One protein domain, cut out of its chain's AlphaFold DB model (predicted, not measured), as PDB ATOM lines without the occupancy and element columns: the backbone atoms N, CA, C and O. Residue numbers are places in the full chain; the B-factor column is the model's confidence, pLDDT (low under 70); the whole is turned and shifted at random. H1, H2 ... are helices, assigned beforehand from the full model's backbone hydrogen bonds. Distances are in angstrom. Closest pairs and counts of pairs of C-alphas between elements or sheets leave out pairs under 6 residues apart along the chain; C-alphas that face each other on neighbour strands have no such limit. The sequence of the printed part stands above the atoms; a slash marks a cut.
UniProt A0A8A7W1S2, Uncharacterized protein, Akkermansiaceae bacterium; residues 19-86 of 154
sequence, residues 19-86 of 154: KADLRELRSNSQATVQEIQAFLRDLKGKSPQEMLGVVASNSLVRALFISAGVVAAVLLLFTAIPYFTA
ATOM      1  N   LYS A  19     -12.431  30.947 -20.885       79.44
ATOM      2  CA  LYS A  19     -10.994  31.086 -21.157       79.44
ATOM      3  C   LYS A  19     -10.142  31.059 -19.884       79.44
ATOM      4  O   LYS A  19      -9.016  30.563 -19.935       79.44
ATOM      5  N   ALA A  20     -10.644  31.608 -18.777       78.94
ATOM      6  CA  ALA A  20     -10.009  31.480 -17.469       78.94
ATOM      7  C   ALA A  20     -10.132  30.036 -16.969       78.94
ATOM      8  O   ALA A  20      -9.112  29.440 -16.635       78.94
ATOM      9  N   ASP A  21     -11.318  29.437 -17.091       80.62
ATOM     10  CA  ASP A  21     -11.577  28.043 -16.720       80.62
ATOM     11  C   ASP A  21     -10.680  27.086 -17.511       80.62
ATOM     12  O   ASP A  21     -10.015  26.242 -16.926       80.62
ATOM     13  N   LEU A  22     -10.547  27.261 -18.832       81.38
ATOM     14  CA  LEU A  22      -9.628  26.474 -19.666       81.38
ATOM     15  C   LEU A  22      -8.159  26.667 -19.277       81.38
ATOM     16  O   LEU A  22      -7.355  25.745 -19.417       81.38
ATOM     17  N   ARG A  23      -7.777  27.862 -18.818       80.50
ATOM     18  CA  ARG A  23      -6.408  28.135 -18.374       80.50
ATOM     19  C   ARG A  23      -6.120  27.470 -17.033       80.50
ATOM     20  O   ARG A  23      -5.031  26.921 -16.874       80.50
ATOM     21  N   GLU A  24      -7.080  27.469 -16.119       81.19
ATOM     22  CA  GLU A  24      -6.991  26.736 -14.858       81.19
ATOM     23  C   GLU A  24      -7.012  25.224 -15.091       81.19
ATOM     24  O   GLU A  24      -6.157  24.517 -14.566       81.19
ATOM     25  N   LEU A  25      -7.875  24.729 -15.981       79.19
ATOM     26  CA  LEU A  25      -7.914  23.323 -16.380       79.19
ATOM     27  C   LEU A  25      -6.596  22.884 -17.016       79.19
ATOM     28  O   LEU A  25      -6.092  21.811 -16.704       79.19
ATOM     29  N   ARG A  26      -6.003  23.724 -17.875       79.56
ATOM     30  CA  ARG A  26      -4.696  23.469 -18.496       79.56
ATOM     31  C   ARG A  26      -3.575  23.469 -17.465       79.56
ATOM     32  O   ARG A  26      -2.690  22.627 -17.557       79.56
ATOM     33  N   SER A  27      -3.612  24.393 -16.506       79.25
ATOM     34  CA  SER A  27      -2.658  24.445 -15.395       79.25
ATOM     35  C   SER A  27      -2.765  23.196 -14.515       79.25
ATOM     36  O   SER A  27      -1.753  22.573 -14.219       79.25
ATOM     37  N   ASN A  28      -3.981  22.767 -14.174       77.44
ATOM     38  CA  ASN A  28      -4.221  21.559 -13.380       77.44
ATOM     39  C   ASN A  28      -3.891  20.276 -14.162       77.44
ATOM     40  O   ASN A  28      -3.342  19.333 -13.601       77.44
ATOM     41  N   SER A  29      -4.117  20.265 -15.478       77.56
ATOM     42  CA  SER A  29      -3.759  19.143 -16.357       77.56
ATOM     43  C   SER A  29      -2.250  18.907 -16.468       77.56
ATOM     44  O   SER A  29      -1.838  17.803 -16.817       77.56
ATOM     45  N   GLN A  30      -1.401  19.903 -16.177       79.62
ATOM     46  CA  GLN A  30       0.055  19.711 -16.214       79.62
ATOM     47  C   GLN A  30       0.544  18.711 -15.160       79.62
ATOM     48  O   GLN A  30       1.482  17.965 -15.442       79.62
ATOM     49  N   ALA A  31      -0.106  18.648 -13.993       77.06
ATOM     50  CA  ALA A  31       0.213  17.664 -12.960       77.06
ATOM     51  C   ALA A  31      -0.077  16.236 -13.453       77.06
ATOM     52  O   ALA A  31       0.784  15.361 -13.386       77.06
ATOM     53  N   THR A  32      -1.236  16.029 -14.081       78.88
ATOM     54  CA  THR A  32      -1.624  14.736 -14.664       78.88
ATOM     55  C   THR A  32      -0.684  14.299 -15.790       78.88
ATOM     56  O   THR A  32      -0.343  13.124 -15.898       78.88
ATOM     57  N   VAL A  33      -0.223  15.234 -16.631       82.19
ATOM     58  CA  VAL A  33       0.725  14.932 -17.720       82.19
ATOM     59  C   VAL A  33       2.081  14.478 -17.173       82.19
ATOM     60  O   VAL A  33       2.670  13.547 -17.723       82.19
ATOM     61  N   GLN A  34       2.564  15.078 -16.080       82.31
ATOM     62  CA  GLN A  34       3.793  14.626 -15.421       82.31
ATOM     63  C   GLN A  34       3.642  13.221 -14.826       82.31
ATOM     64  O   GLN A  34       4.548  12.402 -14.984       82.31
ATOM     65  N   GLU A  35       2.496  12.905 -14.215       77.94
ATOM     66  CA  GLU A  35       2.202  11.559 -13.704       77.94
ATOM     67  C   GLU A  35       2.157  10.512 -14.827       77.94
ATOM     68  O   GLU A  35       2.756   9.444 -14.703       77.94
ATOM     69  N   ILE A  36       1.524  10.828 -15.963       79.94
ATOM     70  CA  ILE A  36       1.499   9.949 -17.142       79.94
ATOM     71  C   ILE A  36       2.915   9.729 -17.674       79.94
ATOM     72  O   ILE A  36       3.295   8.599 -17.973       79.94
ATOM     73  N   GLN A  37       3.720  10.786 -17.780       81.38
ATOM     74  CA  GLN A  37       5.089  10.679 -18.276       81.38
ATOM     75  C   GLN A  37       5.973   9.847 -17.336       81.38
ATOM     76  O   GLN A  37       6.779   9.044 -17.809       81.38
ATOM     77  N   ALA A  38       5.801   9.994 -16.020       81.50
ATOM     78  CA  ALA A  38       6.473   9.172 -15.019       81.50
ATOM     79  C   ALA A  38       6.042   7.699 -15.119       81.50
ATOM     80  O   ALA A  38       6.898   6.819 -15.196       81.50
ATOM     81  N   PHE A  39       4.738   7.435 -15.235       74.69
ATOM     82  CA  PHE A  39       4.190   6.091 -15.410       74.69
ATOM     83  C   PHE A  39       4.688   5.417 -16.696       74.69
ATOM     84  O   PHE A  39       5.096   4.260 -16.668       74.69
ATOM     85  N   LEU A  40       4.728   6.144 -17.818       81.38
ATOM     86  CA  LEU A  40       5.249   5.648 -19.096       81.38
ATOM     87  C   LEU A  40       6.758   5.379 -19.052       81.38
ATOM     88  O   LEU A  40       7.245   4.442 -19.686       81.38
ATOM     89  N   ARG A  41       7.512   6.191 -18.307       80.69
ATOM     90  CA  ARG A  41       8.949   5.985 -18.115       80.69
ATOM     91  C   ARG A  41       9.226   4.739 -17.279       80.69
ATOM     92  O   ARG A  41      10.150   4.004 -17.610       80.69
ATOM     93  N   ASP A  42       8.409   4.489 -16.262       71.75
ATOM     94  CA  ASP A  42       8.491   3.282 -15.437       71.75
ATOM     95  C   ASP A  42       7.978   2.029 -16.172       71.75
ATOM     96  O   ASP A  42       8.464   0.928 -15.913       71.75
ATOM     97  N   LEU A  43       7.051   2.195 -17.125       72.69
ATOM     98  CA  LEU A  43       6.572   1.164 -18.060       72.69
ATOM     99  C   LEU A  43       7.649   0.715 -19.051       72.69
ATOM    100  O   LEU A  43       7.706  -0.451 -19.443       72.69
ATOM    101  N   LYS A  44       8.486   1.648 -19.512       75.06
ATOM    102  CA  LYS A  44       9.440   1.405 -20.593       75.06
ATOM    103  C   LYS A  44      10.583   0.502 -20.111       75.06
ATOM    104  O   LYS A  44      11.585   0.978 -19.588       75.06
ATOM    105  N   GLY A  45      10.438  -0.803 -20.348       72.75
ATOM    106  CA  GLY A  45      11.467  -1.820 -20.096       72.75
ATOM    107  C   GLY A  45      11.196  -2.768 -18.922       72.75
ATOM    108  O   GLY A  45      12.047  -3.611 -18.654       72.75
ATOM    109  N   LYS A  46      10.043  -2.669 -18.241       71.50
ATOM    110  CA  LYS A  46       9.612  -3.621 -17.197       71.50
ATOM    111  C   LYS A  46       8.620  -4.644 -17.750       71.50
ATOM    112  O   LYS A  46       7.827  -4.321 -18.634       71.50
ATOM    113  N   SER A  47       8.662  -5.877 -17.246       63.75
ATOM    114  CA  SER A  47       7.755  -6.933 -17.706       63.75
ATOM    115  C   SER A  47       6.328  -6.753 -17.139       63.75
ATOM    116  O   SER A  47       6.169  -6.241 -16.027       63.75
ATOM    117  N   PRO A  48       5.267  -7.178 -17.861       58.72
ATOM    118  CA  PRO A  48       3.871  -7.025 -17.427       58.72
ATOM    119  C   PRO A  48       3.575  -7.655 -16.058       58.72
ATOM    120  O   PRO A  48       2.820  -7.087 -15.269       58.72
ATOM    121  N   GLN A  49       4.212  -8.790 -15.746       63.34
ATOM    122  CA  GLN A  49       4.104  -9.452 -14.442       63.34
ATOM    123  C   GLN A  49       4.710  -8.616 -13.301       63.34
ATOM    124  O   GLN A  49       4.120  -8.543 -12.225       63.34
ATOM    125  N   GLU A  50       5.849  -7.956 -13.521       68.06
ATOM    126  CA  GLU A  50       6.507  -7.107 -12.511       68.06
ATOM    127  C   GLU A  50       5.773  -5.776 -12.291       68.06
ATOM    128  O   GLU A  50       5.913  -5.128 -11.252       68.06
ATOM    129  N   MET A  51       4.959  -5.364 -13.261       64.38
ATOM    130  CA  MET A  51       4.196  -4.124 -13.217       64.38
ATOM    131  C   MET A  51       2.883  -4.204 -12.454       64.38
ATOM    132  O   MET A  51       2.408  -3.164 -12.004       64.38
ATOM    133  N   LEU A  52       2.311  -5.391 -12.252       65.94
ATOM    134  CA  LEU A  52       1.043  -5.544 -11.528       65.94
ATOM    135  C   LEU A  52       1.092  -4.922 -10.120       65.94
ATOM    136  O   LEU A  52       0.104  -4.342  -9.674       65.94
ATOM    137  N   GLY A  53       2.256  -4.949  -9.461       65.12
ATOM    138  CA  GLY A  53       2.459  -4.285  -8.168       65.12
ATOM    139  C   GLY A  53       2.582  -2.758  -8.252       65.12
ATOM    140  O   GLY A  53       2.089  -2.053  -7.379       65.12
ATOM    141  N   VAL A  54       3.194  -2.230  -9.318       61.94
ATOM    142  CA  VAL A  54       3.422  -0.782  -9.512       61.94
ATOM    143  C   VAL A  54       2.155  -0.077 -10.016       61.94
ATOM    144  O   VAL A  54       1.838   1.038  -9.600       61.94
ATOM    145  N   VAL A  55       1.386  -0.752 -10.872       61.78
ATOM    146  CA  VAL A  55       0.099  -0.294 -11.421       61.78
ATOM    147  C   VAL A  55      -0.955  -0.149 -10.316       61.78
ATOM    148  O   VAL A  55      -1.758   0.781 -10.371       61.78
ATOM    149  N   ALA A  56      -0.913  -0.995  -9.280       60.78
ATOM    150  CA  ALA A  56      -1.822  -0.930  -8.131       60.78
ATOM    151  C   ALA A  56      -1.612   0.314  -7.242       60.78
ATOM    152  O   ALA A  56      -2.567   0.813  -6.650       60.78
ATOM    153  N   SER A  57      -0.385   0.844  -7.169       63.81
ATOM    154  CA  SER A  57      -0.069   2.069  -6.417       63.81
ATOM    155  C   SER A  57      -0.274   3.368  -7.206       63.81
ATOM    156  O   SER A  57      -0.104   4.449  -6.647       63.81
ATOM    157  N   ASN A  58      -0.629   3.293  -8.492       72.19
ATOM    158  CA  ASN A  58      -0.743   4.476  -9.337       72.19
ATOM    159  C   ASN A  58      -2.102   5.184  -9.150       72.19
ATOM    160  O   ASN A  58      -3.163   4.590  -9.374       72.19
ATOM    161  N   SER A  59      -2.069   6.473  -8.794       76.62
ATOM    162  CA  SER A  59      -3.245   7.351  -8.645       76.62
ATOM    163  C   SER A  59      -4.108   7.365  -9.904       76.62
ATOM    164  O   SER A  59      -5.332   7.304  -9.804       76.62
ATOM    165  N   LEU A  60      -3.477   7.373 -11.080       81.50
ATOM    166  CA  LEU A  60      -4.145   7.405 -12.381       81.50
ATOM    167  C   LEU A  60      -5.013   6.164 -12.622       81.50
ATOM    168  O   LEU A  60      -6.165   6.272 -13.034       81.50
ATOM    169  N   VAL A  61      -4.472   4.979 -12.341       80.19
ATOM    170  CA  VAL A  61      -5.166   3.700 -12.558       80.19
ATOM    171  C   VAL A  61      -6.309   3.553 -11.561       80.19
ATOM    172  O   VAL A  61      -7.426   3.192 -11.932       80.19
ATOM    173  N   ARG A  62      -6.066   3.916 -10.298       81.38
ATOM    174  CA  ARG A  62      -7.107   3.950  -9.270       81.38
ATOM    175  C   ARG A  62      -8.234   4.917  -9.642       81.38
ATOM    176  O   ARG A  62      -9.401   4.554  -9.527       81.38
ATOM    177  N   ALA A  63      -7.904   6.118 -10.114       85.81
ATOM    178  CA  ALA A  63      -8.884   7.107 -10.557       85.81
ATOM    179  C   ALA A  63      -9.694   6.618 -11.766       85.81
ATOM    180  O   ALA A  63     -10.896   6.863 -11.819       85.81
ATOM    181  N   LEU A  64      -9.074   5.883 -12.696       88.62
ATOM    182  CA  LEU A  64      -9.765   5.283 -13.837       88.62
ATOM    183  C   LEU A  64     -10.834   4.280 -13.390       88.62
ATOM    184  O   LEU A  64     -11.982   4.392 -13.814       88.62
ATOM    185  N   PHE A  65     -10.488   3.342 -12.502       91.94
ATOM    186  CA  PHE A  65     -11.452   2.364 -11.986       91.94
ATOM    187  C   PHE A  65     -12.562   3.018 -11.161       91.94
ATOM    188  O   PHE A  65     -13.724   2.643 -11.304       91.94
ATOM    189  N   ILE A  66     -12.233   4.021 -10.339       92.69
ATOM    190  CA  ILE A  66     -13.236   4.785  -9.585       92.69
ATOM    191  C   ILE A  66     -14.177   5.513 -10.547       92.69
ATOM    192  O   ILE A  66     -15.390   5.409 -10.399       92.69
ATOM    193  N   SER A  67     -13.636   6.214 -11.543       93.88
ATOM    194  CA  SER A  67     -14.419   6.937 -12.547       93.88
ATOM    195  C   SER A  67     -15.350   5.994 -13.311       93.88
ATOM    196  O   SER A  67     -16.556   6.229 -13.360       93.88
ATOM    197  N   ALA A  68     -14.822   4.879 -13.822       95.38
ATOM    198  CA  ALA A  68     -15.612   3.862 -14.508       95.38
ATOM    199  C   ALA A  68     -16.726   3.300 -13.608       95.38
ATOM    200  O   ALA A  68     -17.865   3.172 -14.051       95.38
ATOM    201  N   GLY A  69     -16.421   3.029 -12.335       96.88
ATOM    202  CA  GLY A  69     -17.400   2.567 -11.353       96.88
ATOM    203  C   GLY A  69     -18.503   3.590 -11.081       96.88
ATOM    204  O   GLY A  69     -19.674   3.226 -11.046       96.88
ATOM    205  N   VAL A  70     -18.159   4.874 -10.942       97.56
ATOM    206  CA  VAL A  70     -19.137   5.954 -10.739       97.56
ATOM    207  C   VAL A  70     -20.029   6.117 -11.966       97.56
ATOM    208  O   VAL A  70     -21.244   6.187 -11.820       97.56
ATOM    209  N   VAL A  71     -19.457   6.129 -13.173       97.25
ATOM    210  CA  VAL A  71     -20.239   6.217 -14.415       97.25
ATOM    211  C   VAL A  71     -21.185   5.024 -14.540       97.25
ATOM    212  O   VAL A  71     -22.372   5.218 -14.787       97.25
ATOM    213  N   ALA A  72     -20.698   3.803 -14.303       96.75
ATOM    214  CA  ALA A  72     -21.534   2.607 -14.315       96.75
ATOM    215  C   ALA A  72     -22.651   2.676 -13.262       96.75
ATOM    216  O   ALA A  72     -23.792   2.337 -13.561       96.75
ATOM    217  N   ALA A  73     -22.357   3.165 -12.055       96.81
ATOM    218  CA  ALA A  73     -23.353   3.346 -11.005       96.81
ATOM    219  C   ALA A  73     -24.423   4.375 -11.395       96.81
ATOM    220  O   ALA A  73     -25.602   4.132 -11.163       96.81
ATOM    221  N   VAL A  74     -24.037   5.493 -12.018       97.56
ATOM    222  CA  VAL A  74     -24.983   6.494 -12.532       97.56
ATOM    223  C   VAL A  74     -25.855   5.885 -13.628       97.56
ATOM    224  O   VAL A  74     -27.072   6.017 -13.566       97.56
ATOM    225  N   LEU A  75     -25.274   5.160 -14.589       96.38
ATOM    226  CA  LEU A  75     -26.051   4.468 -15.620       96.38
ATOM    227  C   LEU A  75     -27.039   3.475 -15.000       96.38
ATOM    228  O   LEU A  75     -28.220   3.518 -15.313       96.38
ATOM    229  N   LEU A  76     -26.602   2.638 -14.057       95.31
ATOM    230  CA  LEU A  76     -27.497   1.707 -13.370       95.31
ATOM    231  C   LEU A  76     -28.578   2.429 -12.562       95.31
ATOM    232  O   LEU A  76     -29.726   2.006 -12.588       95.31
ATOM    233  N   LEU A  77     -28.259   3.535 -11.893       96.06
ATOM    234  CA  LEU A  77     -29.243   4.324 -11.155       96.06
ATOM    235  C   LEU A  77     -30.329   4.871 -12.090       96.06
ATOM    236  O   LEU A  77     -31.515   4.738 -11.802       96.06
ATOM    237  N   PHE A  78     -29.931   5.449 -13.224       95.25
ATOM    238  CA  PHE A  78     -30.846   6.066 -14.186       95.25
ATOM    239  C   PHE A  78     -31.459   5.085 -15.190       95.25
ATOM    240  O   PHE A  78     -32.340   5.478 -15.946       95.25
ATOM    241  N   THR A  79     -31.027   3.825 -15.221       92.81
ATOM    242  CA  THR A  79     -31.571   2.802 -16.125       92.81
ATOM    243  C   THR A  79     -32.292   1.691 -15.370       92.81
ATOM    244  O   THR A  79     -33.416   1.358 -15.725       92.81
ATOM    245  N   ALA A  80     -31.707   1.138 -14.306       91.44
ATOM    246  CA  ALA A  80     -32.316   0.031 -13.574       91.44
ATOM    247  C   ALA A  80     -33.508   0.486 -12.724       91.44
ATOM    248  O   ALA A  80     -34.530  -0.192 -12.724       91.44
ATOM    249  N   ILE A  81     -33.427   1.636 -12.040       88.62
ATOM    250  CA  ILE A  81     -34.564   2.145 -11.252       88.62
ATOM    251  C   ILE A  81     -35.802   2.343 -12.133       88.62
ATOM    252  O   ILE A  81     -36.799   1.686 -11.848       88.62
ATOM    253  N   PRO A  82     -35.774   3.153 -13.212       89.44
ATOM    254  CA  PRO A  82     -36.968   3.335 -14.031       89.44
ATOM    255  C   PRO A  82     -37.432   2.039 -14.700       89.44
ATOM    256  O   PRO A  82     -38.631   1.869 -14.874       89.44
ATOM    257  N   TYR A  83     -36.527   1.104 -15.017       89.69
ATOM    258  CA  TYR A  83     -36.903  -0.206 -15.551       89.69
ATOM    259  C   TYR A  83     -37.747  -1.031 -14.568       89.69
ATOM    260  O   TYR A  83     -38.701  -1.677 -14.984       89.69
ATOM    261  N   PHE A  84     -37.432  -0.994 -13.268       87.00
ATOM    262  CA  PHE A  84     -38.169  -1.753 -12.251       87.00
ATOM    263  C   PHE A  84     -39.304  -0.970 -11.576       87.00
ATOM    264  O   PHE A  84     -40.139  -1.589 -10.924       87.00
ATOM    265  N   THR A  85     -39.348   0.361 -11.692       85.12
ATOM    266  CA  THR A  85     -40.417   1.196 -11.107       85.12
ATOM    267  C   THR A  85     -41.471   1.647 -12.117       85.12
ATOM    268  O   THR A  85     -42.424   2.319 -11.727       85.12
ATOM    269  N   ALA A  86     -41.305   1.336 -13.406       74.69
ATOM    270  CA  ALA A  86     -42.324   1.568 -14.422       74.69
ATOM    271  C   ALA A  86     -43.434   0.512 -14.306       74.69
ATOM    272  O   ALA A  86     -43.552  -0.380 -15.139       74.69
TER     273      ALA A  86
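This is residues 19 to 86 of the 154 residues of an uncharacterized protein of Akkermansiaceae bacterium (UniProt A0A8A7W1S2). Two long helices, H3 and H1, make a flat, open V, with the short helix H2 at its closed end. Residues 61 to 86 and 19 to 31 stick out. The printed part has 68 residues, with named helices H1, H2, H3 in chain order and no named strand: all helix, extended, radius of gyration of the C-alphas 17.8 A, spans 54 by 42 by 14 A.

H3, residues 59 to 85, and H1, residues 19 to 43, are close but not clearly touching, at a steep tilt of 64 degrees; their closest C-alphas, of Leu 60 and Glu 35, are 7.7 A apart. H2, residues 48 to 56, is close to H3 but not clearly touching, its closest C-alphas those of Val 55 and Val 61, 6.7 A apart. O i to N i+4 pairs within hydrogen-bond range are 21 of 23 in H3, 19 of 21 in H1 and 2 of 5 in H2, where i+3 pairs are 2 of 6.

H3 spans 37.8 A from C-alpha 59 at (-3.245, 7.351, -8.645). H1, 34.8 A, begins at (-10.994, 31.086, -21.157) and has a kink of 28 degrees near residue 28.

The printed part has no cut, and both links are tight. Residues 47 to 57 have pLDDT under 70.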